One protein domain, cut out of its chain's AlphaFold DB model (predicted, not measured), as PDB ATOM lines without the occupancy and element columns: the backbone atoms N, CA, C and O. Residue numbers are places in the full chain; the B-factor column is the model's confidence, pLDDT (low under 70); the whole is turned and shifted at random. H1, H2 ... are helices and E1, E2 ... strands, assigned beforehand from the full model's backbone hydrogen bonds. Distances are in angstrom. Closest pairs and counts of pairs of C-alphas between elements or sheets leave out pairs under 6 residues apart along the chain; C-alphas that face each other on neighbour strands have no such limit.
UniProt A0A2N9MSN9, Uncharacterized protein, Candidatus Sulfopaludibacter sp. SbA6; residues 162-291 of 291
ATOM      1  N   LEU A 162     -41.272  36.894  35.489       97.50
ATOM      2  CA  LEU A 162     -41.186  38.331  35.253       97.50
ATOM      3  C   LEU A 162     -40.348  38.985  36.357       97.50
ATOM      4  O   LEU A 162     -40.780  39.101  37.506       97.50
ATOM      5  N   LEU A 163     -39.163  39.473  36.001       97.56
ATOM      6  CA  LEU A 163     -38.298  40.163  36.941       97.56
ATOM      7  C   LEU A 163     -38.773  41.606  37.102       97.56
ATOM      8  O   LEU A 163     -38.710  42.386  36.155       97.56
ATOM      9  N   ARG A 164     -39.187  41.978  38.312       95.25
ATOM     10  CA  ARG A 164     -39.542  43.352  38.688       95.25
ATOM     11  C   ARG A 164     -38.464  43.963  39.573       95.25
ATOM     12  O   ARG A 164     -38.021  43.335  40.532       95.25
ATOM     13  N   PHE A 165     -38.077  45.200  39.291       93.62
ATOM     14  CA  PHE A 165     -37.081  45.920  40.080       93.62
ATOM     15  C   PHE A 165     -37.195  47.432  39.908       93.62
ATOM     16  O   PHE A 165     -37.904  47.917  39.032       93.62
ATOM     17  N   SER A 166     -36.465  48.186  40.730       90.38
ATOM     18  CA  SER A 166     -36.284  49.620  40.523       90.38
ATOM     19  C   SER A 166     -34.827  49.960  40.240       90.38
ATOM     20  O   SER A 166     -33.922  49.455  40.905       90.38
ATOM     21  N   ILE A 167     -34.628  50.833  39.253       84.62
ATOM     22  CA  ILE A 167     -33.310  51.341  38.835       84.62
ATOM     23  C   ILE A 167     -32.820  52.524  39.675       84.62
ATOM     24  O   ILE A 167     -31.684  52.966  39.529       84.62
ATOM     25  N   SER A 168     -33.668  53.062  40.552       77.69
ATOM     26  CA  SER A 168     -33.327  54.178  41.428       77.69
ATOM     27  C   SER A 168     -33.919  53.948  42.813       77.69
ATOM     28  O   SER A 168     -35.074  53.560  42.955       77.69
ATOM     29  N   ARG A 169     -33.120  54.227  43.847       70.00
ATOM     30  CA  ARG A 169     -33.559  54.149  45.247       70.00
ATOM     31  C   ARG A 169     -34.292  55.415  45.714       70.00
ATOM     32  O   ARG A 169     -34.986  55.359  46.721       70.00
ATOM     33  N   GLU A 170     -34.133  56.537  45.010       67.38
ATOM     34  CA  GLU A 170     -34.658  57.852  45.420       67.38
ATOM     35  C   GLU A 170     -36.022  58.150  44.789       67.38
ATOM     36  O   GLU A 170     -36.967  58.532  45.474       67.38
ATOM     37  N   THR A 171     -36.143  57.922  43.483       65.06
ATOM     38  CA  THR A 171     -37.420  57.896  42.763       65.06
ATOM     39  C   THR A 171     -37.719  56.460  42.364       65.06
ATOM     40  O   THR A 171     -36.914  55.872  41.636       65.06
ATOM     41  N   VAL A 172     -38.841  55.897  42.826       74.12
ATOM     42  CA  VAL A 172     -39.286  54.556  42.418       74.12
ATOM     43  C   VAL A 172     -39.578  54.591  40.920       74.12
ATOM     44  O   VAL A 172     -40.621  55.060  40.475       74.12
ATOM     45  N   ALA A 173     -38.603  54.151  40.133       83.00
ATOM     46  CA  ALA A 173     -38.727  53.959  38.698       83.00
ATOM     47  C   ALA A 173     -38.771  52.454  38.453       83.00
ATOM     48  O   ALA A 173     -37.725  51.800  38.427       83.00
ATOM     49  N   GLU A 174     -39.978  51.895  38.375       90.56
ATOM     50  CA  GLU A 174     -40.159  50.458  38.185       90.56
ATOM     51  C   GLU A 174     -39.777  50.026  36.776       90.56
ATOM     52  O   GLU A 174     -40.103  50.672  35.772       90.56
ATOM     53  N   ARG A 175     -39.073  48.906  36.705       94.75
ATOM     54  CA  ARG A 175     -38.668  48.249  35.477       94.75
ATOM     55  C   ARG A 175     -38.983  46.773  35.578       94.75
ATOM     56  O   ARG A 175     -38.983  46.178  36.656       94.75
ATOM     57  N   TYR A 176     -39.238  46.212  34.411       97.12
ATOM     58  CA  TYR A 176     -39.558  44.815  34.232       97.12
ATOM     59  C   TYR A 176     -38.588  44.219  33.228       97.12
ATOM     60  O   TYR A 176     -38.184  44.887  32.272       97.12
ATOM     61  N   ALA A 177     -38.219  42.965  33.433       98.31
ATOM     62  CA  ALA A 177     -37.436  42.225  32.473       98.31
ATOM     63  C   ALA A 177     -37.975  40.809  32.302       98.31
ATOM     64  O   ALA A 177     -38.466  40.191  33.247       98.31
ATOM     65  N   GLY A 178     -37.872  40.321  31.076       98.38
ATOM     66  CA  GLY A 178     -38.250  38.972  30.686       98.38
ATOM     67  C   GLY A 178     -37.261  38.423  29.670       98.38
ATOM     68  O   GLY A 178     -36.408  39.151  29.157       98.38
ATOM     69  N   LEU A 179     -37.372  37.135  29.381       98.44
ATOM     70  CA  LEU A 179     -36.534  36.456  28.401       98.44
ATOM     71  C   LEU A 179     -37.438  35.713  27.426       98.44
ATOM     72  O   LEU A 179     -38.045  34.715  27.801       98.44
ATOM     73  N   ASP A 180     -37.525  36.191  26.191       96.94
ATOM     74  CA  ASP A 180     -38.218  35.462  25.134       96.94
ATOM     75  C   ASP A 180     -37.269  34.429  24.525       96.94
ATOM     76  O   ASP A 180     -36.187  34.777  24.044       96.94
ATOM     77  N   VAL A 181     -37.661  33.161  24.559       95.38
ATOM     78  CA  VAL A 181     -36.964  32.069  23.887       95.38
ATOM     79  C   VAL A 181     -37.841  31.712  22.688       95.38
ATOM     80  O   VAL A 181     -38.908  31.145  22.886       95.38
ATOM     81  N   PRO A 182     -37.459  32.076  21.453       91.62
ATOM     82  CA  PRO A 182     -38.371  31.949  20.323       91.62
ATOM     83  C   PRO A 182     -38.700  30.476  20.029       91.62
ATOM     84  O   PRO A 182     -37.772  29.667  19.927       91.62
ATOM     85  N   PRO A 183     -39.967  30.103  19.786       90.06
ATOM     86  CA  PRO A 183     -40.293  28.767  19.296       90.06
ATOM     87  C   PRO A 183     -39.820  28.593  17.845       90.06
ATOM     88  O   PRO A 183     -39.604  29.572  17.124       90.06
ATOM     89  N   ASP A 184     -39.625  27.352  17.403       87.06
ATOM     90  CA  ASP A 184     -39.101  27.050  16.059       87.06
ATOM     91  C   ASP A 184     -40.011  27.561  14.930       87.06
ATOM     92  O   ASP A 184     -39.548  27.947  13.850       87.06
ATOM     93  N   ASP A 185     -41.312  27.635  15.194       87.88
ATOM     94  CA  ASP A 185     -42.345  28.102  14.276       87.88
ATOM     95  C   ASP A 185     -42.641  29.610  14.378       87.88
ATOM     96  O   ASP A 185     -43.552  30.093  13.701       87.88
ATOM     97  N   THR A 186     -41.841  30.372  15.140       91.06
ATOM     98  CA  THR A 186     -41.983  31.834  15.292       91.06
ATOM     99  C   THR A 186     -42.188  32.555  13.954       91.06
ATOM    100  O   THR A 186     -41.614  32.186  12.931       91.06
ATOM    101  N   SER A 187     -43.007  33.604  13.908       91.31
ATOM    102  CA  SER A 187     -43.275  34.323  12.653       91.31
ATOM    103  C   SER A 187     -42.134  35.260  12.234       91.31
ATOM    104  O   SER A 187     -41.964  35.519  11.040       91.31
ATOM    105  N   ASP A 188     -41.324  35.740  13.183       93.31
ATOM    106  CA  ASP A 188     -40.176  36.599  12.893       93.31
ATOM    107  C   ASP A 188     -39.002  35.766  12.366       93.31
ATOM    108  O   ASP A 188     -38.318  35.060  13.108       93.31
ATOM    109  N   LEU A 189     -38.739  35.870  11.062       92.94
ATOM    110  CA  LEU A 189     -37.675  35.121  10.390       92.94
ATOM    111  C   LEU A 189     -36.282  35.387  10.974       92.94
ATOM    112  O   LEU A 189     -35.423  34.514  10.888       92.94
ATOM    113  N   ARG A 190     -36.047  36.555  11.587       94.06
ATOM    114  CA  ARG A 190     -34.759  36.877  12.224       94.06
ATOM    115  C   ARG A 190     -34.508  36.014  13.458       94.06
ATOM    116  O   ARG A 190     -33.359  35.750  13.783       94.06
ATOM    117  N   LEU A 191     -35.575  35.563  14.118       95.06
ATOM    118  CA  LEU A 191     -35.516  34.693  15.294       95.06
ATOM    119  C   LEU A 191     -35.407  33.202  14.931       95.06
ATOM    120  O   LEU A 191     -35.197  32.376  15.814       95.06
ATOM    121  N   LYS A 192     -35.511  32.848  13.641       93.94
ATOM    122  CA  LYS A 192     -35.268  31.483  13.138       93.94
ATOM    123  C   LYS A 192     -33.801  31.188  12.844       93.94
ATOM    124  O   LYS A 192     -33.471  30.068  12.468       93.94
ATOM    125  N   GLU A 193     -32.938  32.192  12.943       94.56
ATOM    126  CA  GLU A 193     -31.522  32.041  12.642       94.56
ATOM    127  C   GLU A 193     -30.874  31.047  13.645       94.56
ATOM    128  O   GLU A 193     -31.100  31.187  14.849       94.56
ATOM    129  N   PRO A 194     -30.119  30.021  13.192       94.94
ATOM    130  CA  PRO A 194     -29.656  28.922  14.054       94.94
ATOM    131  C   PRO A 194     -28.754  29.298  15.239       94.94
ATOM    132  O   PRO A 194     -28.593  28.496  16.156       94.94
ATOM    133  N   HIS A 195     -28.140  30.479  15.232       97.12
ATOM    134  CA  HIS A 195     -27.285  30.966  16.314       97.12
ATOM    135  C   HIS A 195     -28.084  31.723  17.382       97.12
ATOM    136  O   HIS A 195     -27.524  32.067  18.425       97.12
ATOM    137  N   VAL A 196     -29.370  32.007  17.150       97.19
ATOM    138  CA  VAL A 196     -30.241  32.705  18.105       97.19
ATOM    139  C   VAL A 196     -30.591  31.797  19.276       97.19
ATOM    140  O   VAL A 196     -31.081  30.685  19.100       97.19
ATOM    141  N   ILE A 197     -30.379  32.316  20.486       97.06
ATOM    142  CA  ILE A 197     -30.737  31.637  21.733       97.06
ATOM    143  C   ILE A 197     -32.012  32.241  22.317       97.06
ATOM    144  O   ILE A 197     -32.962  31.522  22.615       97.06
ATOM    145  N   ALA A 198     -32.014  33.560  22.521       97.75
ATOM    146  CA  ALA A 198     -33.087  34.265  23.213       97.75
ATOM    147  C   ALA A 198     -33.047  35.774  22.933       97.75
ATOM    148  O   ALA A 198     -32.044  36.314  22.459       97.75
ATOM    149  N   VAL A 199     -34.120  36.467  23.297       98.31
ATOM    150  CA  VAL A 199     -34.210  37.926  23.338       98.31
ATOM    151  C   VAL A 199     -34.446  38.353  24.782       98.31
ATOM    152  O   VAL A 199     -35.494  38.072  25.362       98.31
ATOM    153  N   LEU A 200     -33.480  39.054  25.374       98.62
ATOM    154  CA  LEU A 200     -33.685  39.725  26.654       98.62
ATOM    155  C   LEU A 200     -34.534  40.973  26.423       98.62
ATOM    156  O   LEU A 200     -34.184  41.828  25.607       98.62
ATOM    157  N   ILE A 201     -35.624  41.095  27.169       98.62
ATOM    158  CA  ILE A 201     -36.543  42.225  27.095       98.62
ATOM    159  C   ILE A 201     -36.398  43.045  28.372       98.62
ATOM    160  O   ILE A 201     -36.470  42.508  29.474       98.62
ATOM    161  N   TYR A 202     -36.214  44.352  28.220       98.06
ATOM    162  CA  TYR A 202     -36.196  45.333  29.300       98.06
ATOM    163  C   TYR A 202     -37.272  46.382  29.037       98.06
ATOM    164  O   TYR A 202     -37.339  46.988  27.961       98.06
ATOM    165  N   ALA A 203     -38.146  46.583  30.013       97.25
ATOM    166  CA  ALA A 203     -39.375  47.331  29.845       97.25
ATOM    167  C   ALA A 203     -39.690  48.218  31.049       97.25
ATOM    168  O   ALA A 203     -39.252  48.006  32.177       97.25
ATOM    169  N   SER A 204     -40.518  49.214  30.775       94.88
ATOM    170  CA  SER A 204     -41.335  49.916  31.761       94.88
ATOM    171  C   SER A 204     -42.773  49.412  31.639       94.88
ATOM    172  O   SER A 204     -43.107  48.751  30.654       94.88
ATOM    173  N   ALA A 205     -43.646  49.794  32.567       91.94
ATOM    174  CA  ALA A 205     -45.070  49.484  32.452       91.94
ATOM    175  C   ALA A 205     -45.703  50.054  31.157       91.94
ATOM    176  O   ALA A 205     -46.652  49.503  30.603       91.94
ATOM    177  N   GLU A 206     -45.136  51.144  30.624       91.56
ATOM    178  CA  GLU A 206     -45.634  51.847  29.437       91.56
ATOM    179  C   GLU A 206     -45.181  51.248  28.108       91.56
ATOM    180  O   GLU A 206     -45.868  51.385  27.094       91.56
ATOM    181  N   LYS A 207     -43.998  50.637  28.060       94.75
ATOM    182  CA  LYS A 207     -43.402  50.135  26.816       94.75
ATOM    183  C   LYS A 207     -42.199  49.247  27.087       94.75
ATOM    184  O   LYS A 207     -41.490  49.435  28.079       94.75
ATOM    185  N   VAL A 208     -41.900  48.394  26.112       97.19
ATOM    186  CA  VAL A 208     -40.561  47.828  25.944       97.19
ATOM    187  C   VAL A 208     -39.585  48.976  25.674       97.19
ATOM    188  O   VAL A 208     -39.788  49.786  24.768       97.19
ATOM    189  N   VAL A 209     -38.565  49.083  26.520       96.75
ATOM    190  CA  VAL A 209     -37.512  50.100  26.425       96.75
ATOM    191  C   VAL A 209     -36.399  49.590  25.518       96.75
ATOM    192  O   VAL A 209     -35.938  50.325  24.644       96.75
ATOM    193  N   ARG A 210     -36.022  48.318  25.685       97.88
ATOM    194  CA  ARG A 210     -34.942  47.672  24.945       97.88
ATOM    195  C   ARG A 210     -35.196  46.185  24.770       97.88
ATOM    196  O   ARG A 210     -35.614  45.508  25.703       97.88
ATOM    197  N   GLU A 211     -34.844  45.687  23.595       98.38
ATOM    198  CA  GLU A 211     -34.650  44.264  23.345       98.38
ATOM    199  C   GLU A 211     -33.182  44.017  22.989       98.38
ATOM    200  O   GLU A 211     -32.572  44.796  22.244       98.38
ATOM    201  N   ALA A 212     -32.613  42.942  23.522       98.44
ATOM    202  CA  ALA A 212     -31.250  42.522  23.245       98.44
ATOM    203  C   ALA A 212     -31.244  41.064  22.771       98.44
ATOM    204  O   ALA A 212     -31.611  40.160  23.520       98.44
ATOM    205  N   LEU A 213     -30.847  40.843  21.516       98.44
ATOM    206  CA  LEU A 213     -30.718  39.514  20.927       98.44
ATOM    207  C   LEU A 213     -29.439  38.857  21.440       98.44
ATOM    208  O   LEU A 213     -28.357  39.431  21.300       98.44
ATOM    209  N   ILE A 214     -29.580  37.662  22.004       98.50
ATOM    210  CA  ILE A 214     -28.485  36.827  22.492       98.50
ATOM    211  C   ILE A 214     -28.247  35.716  21.469       98.50
ATOM    212  O   ILE A 214     -29.151  34.924  21.186       98.50
ATOM    213  N   THR A 215     -27.028  35.645  20.938       98.25
ATOM    214  CA  THR A 215     -26.620  34.619  19.968       98.25
ATOM    215  C   THR A 215     -25.358  33.884  20.411       98.25
ATOM    216  O   THR A 215     -24.630  34.353  21.290       98.25
ATOM    217  N   CYS A 216     -25.087  32.724  19.806       97.81
ATOM    218  CA  CYS A 216     -23.834  31.994  19.971       97.81
ATOM    219  C   CYS A 216     -23.294  31.488  18.631       97.81
ATOM    220  O   CYS A 216     -24.015  30.834  17.892       97.81
ATOM    221  N   ASP A 217     -22.003  31.710  18.368       97.62
ATOM    222  CA  ASP A 217     -21.304  31.295  17.141       97.62
ATOM    223  C   ASP A 217     -21.388  29.782  16.865       97.62
ATOM    224  O   ASP A 217     -21.262  29.343  15.725       97.62
ATOM    225  N   ASN A 218     -21.591  28.963  17.903       96.38
ATOM    226  CA  ASN A 218     -21.784  27.524  17.766       96.38
ATOM    227  C   ASN A 218     -23.286  27.186  17.760       96.38
ATOM    228  O   ASN A 218     -23.953  27.287  18.791       96.38
ATOM    229  N   GLN A 219     -23.786  26.715  16.615       95.81
ATOM    230  CA  GLN A 219     -25.199  26.370  16.398       95.81
ATOM    231  C   GLN A 219     -25.698  25.215  17.270       95.81
ATOM    232  O   GLN A 219     -26.836  25.248  17.733       95.81
ATOM    233  N   GLU A 220     -24.869  24.202  17.530       93.06
ATOM    234  CA  GLU A 220     -25.245  23.088  18.412       93.06
ATOM    235  C   GLU A 220     -25.456  23.606  19.837       93.06
ATOM    236  O   GLU A 220     -26.454  23.305  20.489       93.06
ATOM    237  N   ARG A 221     -24.548  24.473  20.297       92.69
ATOM    238  CA  ARG A 221     -24.647  25.113  21.611       92.69
ATOM    239  C   ARG A 221     -25.851  26.056  21.693       92.69
ATOM    240  O   ARG A 221     -26.521  26.074  22.724       92.69
ATOM    241  N   ALA A 222     -26.135  26.813  20.633       94.94
ATOM    242  CA  ALA A 222     -27.309  27.679  20.563       94.94
ATOM    243  C   ALA A 222     -28.613  26.868  20.629       94.94
ATOM    244  O   ALA A 222     -29.470  27.157  21.464       94.94
ATOM    245  N   THR A 223     -28.708  25.797  19.834       93.44
ATOM    246  CA  THR A 223     -29.837  24.851  19.828       93.44
ATOM    247  C   THR A 223     -30.095  24.282  21.221       93.44
ATOM    248  O   THR A 223     -31.219  24.340  21.715       93.44
ATOM    249  N   VAL A 224     -29.050  23.798  21.900       92.88
ATOM    250  CA  VAL A 224     -29.174  23.258  23.263       92.88
ATOM    251  C   VAL A 224     -29.730  24.306  24.225       92.88
ATOM    252  O   VAL A 224     -30.681  24.021  24.948       92.88
ATOM    253  N   PHE A 225     -29.202  25.535  24.215       94.31
ATOM    254  CA  PHE A 225     -29.683  26.600  25.104       94.31
ATOM    255  C   PHE A 225     -31.067  27.150  24.745       94.31
ATOM    256  O   PHE A 225     -31.706  27.786  25.591       94.31
ATOM    257  N   ARG A 226     -31.560  26.875  23.535       93.19
ATOM    258  CA  ARG A 226     -32.920  27.179  23.077       93.19
ATOM    259  C   ARG A 226     -33.924  26.047  23.355       93.19
ATOM    260  O   ARG A 226     -35.106  26.331  23.510       93.19
ATOM    261  N   SER A 227     -33.477  24.812  23.591       91.50
ATOM    262  CA  SER A 227     -34.349  23.671  23.934       91.50
ATOM    263  C   SER A 227     -35.134  23.866  25.240       91.50
ATOM    264  O   SER A 227     -34.548  24.101  26.299       91.50
ATOM    265  N   TYR A 228     -36.465  23.766  25.201       89.62
ATOM    266  CA  TYR A 228     -37.308  23.825  26.407       89.62
ATOM    267  C   TYR A 228     -37.114  22.624  27.335       89.62
ATOM    268  O   TYR A 228     -37.176  22.787  28.549       89.62
ATOM    269  N   ALA A 229     -36.793  21.457  26.774       87.06
ATOM    270  CA  ALA A 229     -36.597  20.230  27.534       87.06
ATOM    271  C   ALA A 229     -35.201  20.147  28.175       87.06
ATOM    272  O   ALA A 229     -35.053  19.712  29.318       87.06
ATOM    273  N   ASP A 230     -34.167  20.583  27.451       86.56
ATOM    274  CA  ASP A 230     -32.778  20.308  27.839       86.56
ATOM    275  C   ASP A 230     -32.125  21.452  28.614       86.56
ATOM    276  O   ASP A 230     -31.073  21.255  29.223       86.56
ATOM    277  N   SER A 231     -32.729  22.644  28.614       90.50
ATOM    278  CA  SER A 231     -32.130  23.826  29.232       90.50
ATOM    279  C   SER A 231     -33.025  24.523  30.244       90.50
ATOM    280  O   SER A 231     -34.176  24.861  29.977       90.50
ATOM    281  N   THR A 232     -32.433  24.866  31.383       92.19
ATOM    282  CA  THR A 232     -33.031  25.764  32.375       92.19
ATOM    283  C   THR A 232     -32.528  27.187  32.149       92.19
ATOM    284  O   THR A 232     -31.338  27.401  31.902       92.19
ATOM    285  N   ARG A 233     -33.419  28.179  32.254       95.19
ATOM    286  CA  ARG A 233     -33.061  29.599  32.161       95.19
ATOM    287  C   ARG A 233     -33.443  30.323  33.427       95.19
ATOM    288  O   ARG A 233     -34.460  30.024  34.041       95.19
ATOM    289  N   GLN A 234     -32.626  31.294  33.800       96.19
ATOM    290  CA  GLN A 234     -32.910  32.173  34.923       96.19
ATOM    291  C   GLN A 234     -32.548  33.600  34.554       96.19
ATOM    292  O   GLN A 234     -31.508  33.838  33.937       96.19
ATOM    293  N   LEU A 235     -33.388  34.538  34.976       98.19
ATOM    294  CA  LEU A 235     -33.151  35.967  34.868       98.19
ATOM    295  C   LEU A 235     -33.121  36.566  36.272       98.19
ATOM    296  O   LEU A 235     -33.998  36.309  37.090       98.19
ATOM    297  N   SER A 236     -32.090  37.351  36.562       97.69
ATOM    298  CA  SER A 236     -31.896  37.959  37.877       97.69
ATOM    299  C   SER A 236     -31.311  39.358  37.759       97.69
ATOM    300  O   SER A 236     -30.601  39.671  36.800       97.69
ATOM    301  N   LEU A 237     -31.598  40.196  38.753       96.62
ATOM    302  CA  LEU A 237     -30.910  41.464  38.952       96.62
ATOM    303  C   LEU A 237     -29.701  41.222  39.852       96.62
ATOM    304  O   LEU A 237     -29.835  40.631  40.923       96.62
ATOM    305  N   VAL A 238     -28.534  41.704  39.443       95.38
ATOM    306  CA  VAL A 238     -27.318  41.645  40.260       95.38
ATOM    307  C   VAL A 238     -26.776  43.045  40.506       95.38
ATOM    308  O   VAL A 238     -26.769  43.891  39.609       95.38
ATOM    309  N   GLU A 239     -26.311  43.292  41.729       91.50
ATOM    310  CA  GLU A 239     -25.556  44.501  42.048       91.50
ATOM    311  C   GLU A 239     -24.103  44.343  41.578       91.50
ATOM    312  O   GLU A 239     -23.477  43.290  41.717       91.50
ATOM    313  N   ARG A 240     -23.567  45.416  41.006       85.94
ATOM    314  CA  ARG A 240     -22.183  45.572  40.569       85.94
ATOM    315  C   ARG A 240     -21.480  46.611  41.442       85.94
ATOM    316  O   ARG A 240     -22.084  47.285  42.279       85.94
ATOM    317  N   ALA A 241     -20.168  46.731  41.245       81.56
ATOM    318  CA  ALA A 241     -19.362  47.736  41.926       81.56
ATOM    319  C   ALA A 241     -19.968  49.145  41.772       81.56
ATOM    320  O   ALA A 241     -20.620  49.458  40.776       81.56
ATOM    321  N   ALA A 242     -19.752  49.991  42.782       79.75
ATOM    322  CA  ALA A 242     -20.271  51.360  42.830       79.75
ATOM    323  C   ALA A 242     -21.811  51.482  42.735       79.75
ATOM    324  O   ALA A 242     -22.318  52.528  42.337       79.75
ATOM    325  N   GLY A 243     -22.559  50.438  43.115       79.56
ATOM    326  CA  GLY A 243     -24.027  50.470  43.159       79.56
ATOM    327  C   GLY A 243     -24.701  50.391  41.789       79.56
ATOM    328  O   GLY A 243     -25.901  50.631  41.684       79.56
ATOM    329  N   GLN A 244     -23.946  50.056  40.739       85.69
ATOM    330  CA  GLN A 244     -24.511  49.765  39.426       85.69
ATOM    331  C   GLN A 244     -25.318  48.463  39.472       85.69
ATOM    332  O   GLN A 244     -25.053  47.587  40.289       85.69
ATOM    333  N   GLN A 245     -26.290  48.313  38.581       93.50
ATOM    334  CA  GLN A 245     -27.089  47.096  38.458       93.50
ATOM    335  C   GLN A 245     -26.863  46.458  37.088       93.50
ATOM    336  O   GLN A 245     -26.546  47.147  36.118       93.50
ATOM    337  N   ALA A 246     -27.034  45.144  36.998       96.38
ATOM    338  CA  ALA A 246     -27.026  44.417  35.737       96.38
ATOM    339  C   ALA A 246     -28.116  43.348  35.713       96.38
ATOM    340  O   ALA A 246     -28.460  42.769  36.745       96.38
ATOM    341  N   LEU A 247     -28.627  43.070  34.517       98.25
ATOM    342  CA  LEU A 247     -29.457  41.903  34.265       98.25
ATOM    343  C   LEU A 247     -28.555  40.723  33.935       98.25
ATOM    344  O   LEU A 247     -27.772  40.781  32.986       98.25
ATOM    345  N   LYS A 248     -28.679  39.651  34.712       98.25
ATOM    346  CA  LYS A 248     -27.945  38.408  34.512       98.25
ATOM    347  C   LYS A 248     -28.894  37.320  34.027       98.25
ATOM    348  O   LYS A 248     -29.840  36.966  34.732       98.25
ATOM    349  N   VAL A 249     -28.582  36.770  32.860       98.38
ATOM    350  CA  VAL A 249     -29.228  35.596  32.274       98.38
ATOM    351  C   VAL A 249     -28.303  34.395  32.428       98.38
ATOM    352  O   VAL A 249     -27.141  34.440  32.017       98.38
ATOM    353  N   SER A 250     -28.820  33.318  33.008       97.12
ATOM    354  CA  SER A 250     -28.131  32.030  33.090       97.12
ATOM    355  C   SER A 250     -28.822  31.039  32.163       97.12
ATOM    356  O   SER A 250     -30.014  30.800  32.331       97.12
ATOM    357  N   PHE A 251     -28.080  30.449  31.226       96.00
ATOM    358  CA  PHE A 251     -28.519  29.303  30.431       96.00
ATOM    359  C   PHE A 251     -27.798  28.062  30.944       96.00
ATOM    360  O   PHE A 251     -26.569  27.999  30.898       96.00
ATOM    361  N   ILE A 252     -28.546  27.099  31.463       93.38
ATOM    362  CA  ILE A 252     -28.014  25.894  32.093       93.38
ATOM    363  C   ILE A 252     -28.434  24.717  31.228       93.38
ATOM    364  O   ILE A 252     -29.614  24.389  31.186       93.38
ATOM    365  N   ASN A 253     -27.479  24.088  30.548       89.81
ATOM    366  CA  ASN A 253     -27.732  22.821  29.878       89.81
ATOM    367  C   ASN A 253     -27.790  21.712  30.941       89.81
ATOM    368  O   ASN A 253     -26.791  21.453  31.620       89.81
ATOM    369  N   ASN A 254     -28.950  21.075  31.082       85.00
ATOM    370  CA  ASN A 254     -29.235  20.100  32.131       85.00
ATOM    371  C   ASN A 254     -28.481  18.765  31.929       85.00
ATOM    372  O   ASN A 254     -28.383  17.977  32.872       85.00
ATOM    373  N   TYR A 255     -27.912  18.511  30.740       77.62
ATOM    374  CA  TYR A 255     -27.157  17.291  30.425       77.62
ATOM    375  C   TYR A 255     -26.022  17.549  29.413       77.62
ATOM    376  O   TYR A 255     -26.269  18.150  28.370       77.62
ATOM    377  N   PRO A 256     -24.777  17.067  29.613       73.88
ATOM    378  CA  PRO A 256     -24.294  16.123  30.628       73.88
ATOM    379  C   PRO A 256     -23.934  16.782  31.972       73.88
ATOM    380  O   PRO A 256     -23.907  18.003  32.093       73.88
ATOM    381  N   SER A 257     -23.624  15.964  32.987       65.31
ATOM    382  CA  SER A 257     -23.098  16.425  34.283       65.31
ATOM    383  C   SER A 257     -21.556  16.478  34.278       65.31
ATOM    384  O   SER A 257     -20.937  15.502  33.845       65.31
ATOM    385  N   PRO A 258     -20.915  17.555  34.782       73.12
ATOM    386  CA  PRO A 258     -21.540  18.736  35.378       73.12
ATOM    387  C   PRO A 258     -22.195  19.643  34.328       73.12
ATOM    388  O   PRO A 258     -21.684  19.785  33.217       73.12
ATOM    389  N   ALA A 259     -23.311  20.268  34.717       79.19
ATOM    390  CA  ALA A 259     -24.114  21.114  33.840       79.19
ATOM    391  C   ALA A 259     -23.272  22.225  33.196       79.19
ATOM    392  O   ALA A 259     -22.564  22.977  33.875       79.19
ATOM    393  N   ASN A 260     -23.377  22.355  31.875       85.75
ATOM    394  CA  ASN A 260     -22.703  23.418  31.141       85.75
ATOM    395  C   ASN A 260     -23.528  24.706  31.247       85.75
ATOM    396  O   ASN A 260     -24.631  24.786  30.705       85.75
ATOM    397  N   THR A 261     -22.996  25.709  31.947       92.00
ATOM    398  CA  THR A 261     -23.689  26.982  32.185       92.00
ATOM    399  C   THR A 261     -23.054  28.111  31.380       92.00
ATOM    400  O   THR A 261     -21.848  28.347  31.459       92.00
ATOM    401  N   ALA A 262     -23.872  28.853  30.639       95.25
ATOM    402  CA  ALA A 262     -23.502  30.120  30.020       95.25
ATOM    403  C   ALA A 262     -24.140  31.280  30.798       95.25
ATOM    404  O   ALA A 262     -25.338  31.265  31.073       95.25
ATOM    405  N   LEU A 263     -23.337  32.286  31.152       97.31
ATOM    406  CA  LEU A 263     -23.783  33.465  31.896       97.31
ATOM    407  C   LEU A 263     -23.617  34.715  31.041       97.31
ATOM    408  O   LEU A 263     -22.495  35.064  30.690       97.31
ATOM    409  N   VAL A 264     -24.721  35.397  30.754       98.19
ATOM    410  CA  VAL A 264     -24.745  36.698  30.077       98.19
ATOM    411  C   VAL A 264     -25.135  37.755  31.103       98.19
ATOM    412  O   VAL A 264     -26.148  37.604  31.780       98.19
ATOM    413  N   SER A 265     -24.345  38.817  31.242       98.12
ATOM    414  CA  SER A 265     -24.609  39.906  32.185       98.12
ATOM    415  C   SER A 265     -24.551  41.253  31.479       98.12
ATOM    416  O   SER A 265     -23.496  41.668  31.000       98.12
ATOM    417  N   ILE A 266     -25.683  41.949  31.425       98.19
ATOM    418  CA  ILE A 266     -25.841  43.214  30.706       98.19
ATOM    419  C   ILE A 266     -26.082  44.329  31.733       98.19
ATOM    420  O   ILE A 266     -27.127  44.327  32.394       98.19
ATOM    421  N   PRO A 267     -25.128  45.260  31.924       97.06
ATOM    422  CA  PRO A 267     -25.304  46.371  32.848       97.06
ATOM    423  C   PRO A 267     -26.452  47.295  32.438       97.06
ATOM    424  O   PRO A 267     -26.778  47.449  31.262       97.06
ATOM    425  N   ILE A 268     -27.060  47.926  33.438       94.88
ATOM    426  CA  ILE A 268     -28.074  48.962  33.269       94.88
ATOM    427  C   ILE A 268     -27.384  50.308  33.463       94.88
ATOM    428  O   ILE A 268     -26.788  50.570  34.512       94.88
ATOM    429  N   ALA A 269     -27.470  51.171  32.456       91.31
ATOM    430  CA  ALA A 269     -26.917  52.515  32.501       91.31
ATOM    431  C   ALA A 269     -28.042  53.537  32.348       91.31
ATOM    432  O   ALA A 269     -28.700  53.620  31.312       91.31
ATOM    433  N   LYS A 270     -28.224  54.365  33.384       87.31
ATOM    434  CA  LYS A 270     -29.332  55.324  33.488       87.31
ATOM    435  C   LYS A 270     -30.682  54.603  33.418       87.31
ATOM    436  O   LYS A 270     -31.103  54.048  34.420       87.31
ATOM    437  N   ASP A 271     -31.325  54.617  32.253       90.19
ATOM    438  CA  ASP A 271     -32.671  54.091  32.026       90.19
ATOM    439  C   ASP A 271     -32.730  53.102  30.846       90.19
ATOM    440  O   ASP A 271     -33.761  52.942  30.198       90.19
ATOM    441  N   ASP A 272     -31.596  52.490  30.500       94.44
ATOM    442  CA  ASP A 272     -31.475  51.564  29.372       94.44
ATOM    443  C   ASP A 272     -30.418  50.484  29.654       94.44
ATOM    444  O   ASP A 272     -29.617  50.599  30.589       94.44
ATOM    445  N   LEU A 273     -30.403  49.437  28.830       96.44
ATOM    446  CA  LEU A 273     -29.357  48.421  28.848       96.44
ATOM    447  C   LEU A 273     -28.107  48.919  28.122       96.44
ATOM    448  O   LEU A 273     -28.159  49.367  26.974       96.44
ATOM    449  N   ASP A 274     -26.960  48.763  28.769       96.44
ATOM    450  CA  ASP A 274     -25.652  49.070  28.208       96.44
ATOM    451  C   ASP A 274     -25.061  47.834  27.524       96.44
ATOM    452  O   ASP A 274     -24.260  47.083  28.085       96.44
ATOM    453  N   LEU A 275     -25.499  47.611  26.283       97.50
ATOM    454  CA  LEU A 275     -25.086  46.448  25.491       97.50
ATOM    455  C   LEU A 275     -23.595  46.481  25.125       97.50
ATOM    456  O   LEU A 275     -23.008  45.432  24.880       97.50
ATOM    457  N   ALA A 276     -22.976  47.667  25.098       96.69
ATOM    458  CA  ALA A 276     -21.560  47.818  24.772       96.69
ATOM    459  C   ALA A 276     -20.644  47.266  25.876       96.69
ATOM    460  O   ALA A 276     -19.523  46.853  25.592       96.69
ATOM    461  N   HIS A 277     -21.137  47.227  27.116       96.44
ATOM    462  CA  HIS A 277     -20.431  46.674  28.273       96.44
ATOM    463  C   HIS A 277     -21.054  45.355  28.758       96.44
ATOM    464  O   HIS A 277     -20.908  44.982  29.927       96.44
ATOM    465  N   ALA A 278     -21.761  44.648  27.870       97.62
ATOM    466  CA  ALA A 278     -22.248  43.307  28.144       97.62
ATOM    467  C   ALA A 278     -21.070  42.344  28.361       97.62
ATOM    468  O   ALA A 278     -20.139  42.264  27.562       97.62
ATOM    469  N   GLU A 279     -21.134  41.580  29.445       97.81
ATOM    470  CA  GLU A 279     -20.207  40.493  29.739       97.81
ATOM    471  C   GLU A 279     -20.849  39.189  29.278       97.81
ATOM    472  O   GLU A 279     -21.906  38.790  29.775       97.81
ATOM    473  N   VAL A 280     -20.218  38.536  28.308       97.81
ATOM    474  CA  VAL A 280     -20.734  37.323  27.672       97.81
ATOM    475  C   VAL A 280     -19.653  36.240  27.634       97.81
ATOM    476  O   VAL A 280     -18.463  36.565  27.608       97.81
ATOM    477  N   PRO A 281     -20.020  34.945  27.634       96.50
ATOM    478  CA  PRO A 281     -19.049  33.870  27.483       96.50
ATOM    479  C   PRO A 281     -18.388  33.908  26.102       96.50
ATOM    480  O   PRO A 281     -18.908  34.500  25.159       96.50
ATOM    481  N   ALA A 282     -17.262  33.211  25.945       94.94
ATOM    482  CA  ALA A 282     -16.625  33.083  24.638       94.94
ATOM    483  C   ALA A 282     -17.603  32.515  23.587       94.94
ATOM    484  O   ALA A 282     -18.295  31.519  23.843       94.94
ATOM    485  N   GLY A 283     -17.633  33.162  22.420       96.19
ATOM    486  CA  GLY A 283     -18.504  32.826  21.292       96.19
ATOM    487  C   GLY A 283     -19.967  33.239  21.461       96.19
ATOM    488  O   GLY A 283     -20.797  32.777  20.688       96.19
ATOM    489  N   PHE A 284     -20.312  34.029  22.483       98.19
ATOM    490  CA  PHE A 284     -21.639  34.628  22.634       98.19
ATOM    491  C   PHE A 284     -21.612  36.083  22.192       98.19
ATOM    492  O   PHE A 284     -20.613  36.772  22.391       98.19
ATOM    493  N   HIS A 285     -22.746  36.564  21.688       98.19
ATOM    494  CA  HIS A 285     -22.932  37.968  21.339       98.19
ATOM    495  C   HIS A 285     -24.253  38.489  21.879       98.19
ATOM    496  O   HIS A 285     -25.236  37.757  21.999       98.19
ATOM    497  N   VAL A 286     -24.266  39.783  22.186       98.31
ATOM    498  CA  VAL A 286     -25.462  40.530  22.565       98.31
ATOM    499  C   VAL A 286     -25.552  41.743  21.657       98.31
ATOM    500  O   VAL A 286     -24.617  42.539  21.581       98.31
ATOM    501  N   THR A 287     -26.675  41.899  20.964       97.81
ATOM    502  CA  THR A 287     -26.892  43.024  20.044       97.81
ATOM    503  C   THR A 287     -28.271  43.633  20.243       97.81
ATOM    504  O   THR A 287     -29.186  42.975  20.732       97.81
ATOM    505  N   SER A 288     -28.439  44.911  19.889       97.31
ATOM    506  CA  SER A 288     -29.765  45.531  19.949       97.31
ATOM    507  C   SER A 288     -30.700  44.832  18.971       97.31
ATOM    508  O   SER A 288     -30.370  44.670  17.798       97.31
ATOM    509  N   PHE A 289     -31.896  44.509  19.441       96.38
ATOM    510  CA  PHE A 289     -32.965  43.945  18.632       96.38
ATOM    511  C   PHE A 289     -34.164  44.886  18.611       96.38
ATOM    512  O   PHE A 289     -34.302  45.761  19.470       96.38
ATOM    513  N   ARG A 290     -34.996  44.750  17.583       89.94
ATOM    514  CA  ARG A 290     -36.267  45.458  17.484       89.94
ATOM    515  C   ARG A 290     -37.209  44.650  16.613       89.94
ATOM    516  O   ARG A 290     -36.924  44.504  15.421       89.94
ATOM    517  N   ARG A 291     -38.296  44.163  17.205       83.06
ATOM    518  CA  ARG A 291     -39.385  43.510  16.469       83.06
ATOM    519  C   ARG A 291     -40.028  44.451  15.458       83.06
ATOM    520  O   ARG A 291     -40.300  45.627  15.800       83.06
TER     521      ARG A 291
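AT A GLANCE: This is residues 162 to 291 of the 291 residues of an uncharacterized protein of Candidatus Sulfopaludibacter sp. SbA6 (UniProt A0A2N9MSN9). Look for a sandwich of two strongly twisted sheets, one of five strands, E1 E2 E3 E4 E8, and one of three, E5 E6 E7; E5 comes by E1 and E2 on one side, E7 is near E8 on the other, and H2 sits at one end on both sheets. The short H1 only grazes the larger sheet, and the long link of residues 270 to 283 takes the chain from the smaller sheet to E8 of the larger. The printed part has 130 residues, with two named helices and eight named strands in the order E1 E2 H1 E3 E4 H2 E5 E6 E7 E8; both sheets are antiparallel throughout, in the orders E1 E2 E3 E4 E8 and E5 E6 E7, and the class is mostly strand. The whole is compact, with a radius of gyration of the C-alphas of 14.7 A and spans of 45 by 35 by 24 A.

HOW THE PARTS SIT: Begin with the larger sheet: E1, residues 163 to 166, E2, residues 174 to 180, E3, residues 196 to 204, E4, residues 207 to 216, and E8, residues 284 to 289. From edge to edge its strands' lines turn by 70 degrees and the way across it turns by 76 degrees. E1 and E2 form a hairpin, with N 165 and O 175 within hydrogen-bond range at 3.0 A, and N 175 and O 165 at 2.8 A. Between E2 and E3 look at N 178 and O 201, 3.1 A; in the hairpin E3 and E4, at N 200 and O 212, 2.9 A; between E4 and E8, at N 287 and O 213, 3.0 A. The other sheet is a meander, each strand the antiparallel neighbour of the one before: E5, residues 231 to 239, E6, residues 245 to 253, and E7, residues 260 to 269. Its hairpins show N 234 and O 250 at 3.0 A for E5 and E6, and N 249 and O 264 at 2.8 A for E6 and E7. The parts of the two sheets that face each other are 9.3 A centre to centre, their best planes 26 degrees apart. The closest C-alphas of E1 and E5 are those of Leu 163 and Ser 236, 6.8 A apart. E7 and E8 are near each other, with 7 pairs of C-alphas within 10 A. H2, residues 219 to 226, is on the larger sheet at a height of 5.9 A, over E3 and along the strands at 26 degrees to E3 on the local plane; the closest C-alphas of the two are those of Ile 197 and Arg 226, 5.1 A. It is also on the smaller sheet, where the C-alphas of Phe 225 and Phe 251, the closest of H2 and E6, are 6.1 A apart. H1, residues 189 to 192, only grazes the larger sheet with residues 190 to 191, and is apart from H2. In H2 every O i to N i+4 pair is within hydrogen-bond range; H1 is too short for such a pair.

IN THESE COORDINATES: Find C-alpha 163 at (-38.298, 40.163, 36.941), where E1 begins its 10.3 A; E2 follows with 20.0 A, then H1 with 5.2 A. E3 measures 24.6 A and E4 27.5 A, ending at C-alpha 216, (-23.834, 31.994, 19.971). After H2, 10.2 A, come E5 with 25.2 A, E6 with 25.8 A and E7 with 29.4 A. E8, 15.2 A, ends at C-alpha 289, (-32.965, 43.945, 18.632).

THE WHOLE: The C-alphas farthest apart are those of Glu 170 and Pro 256, 45.5 A. The printed part has no cut and ends at residue 291, the chain's last. The link from E7 to E8 is long, 14 residues, and its residues 272 to 273 pair antiparallel with residues 268 to 269 of E7. The mean pLDDT of the printed part is 92.5; residues 170 to 171 and residue 257 are under 70.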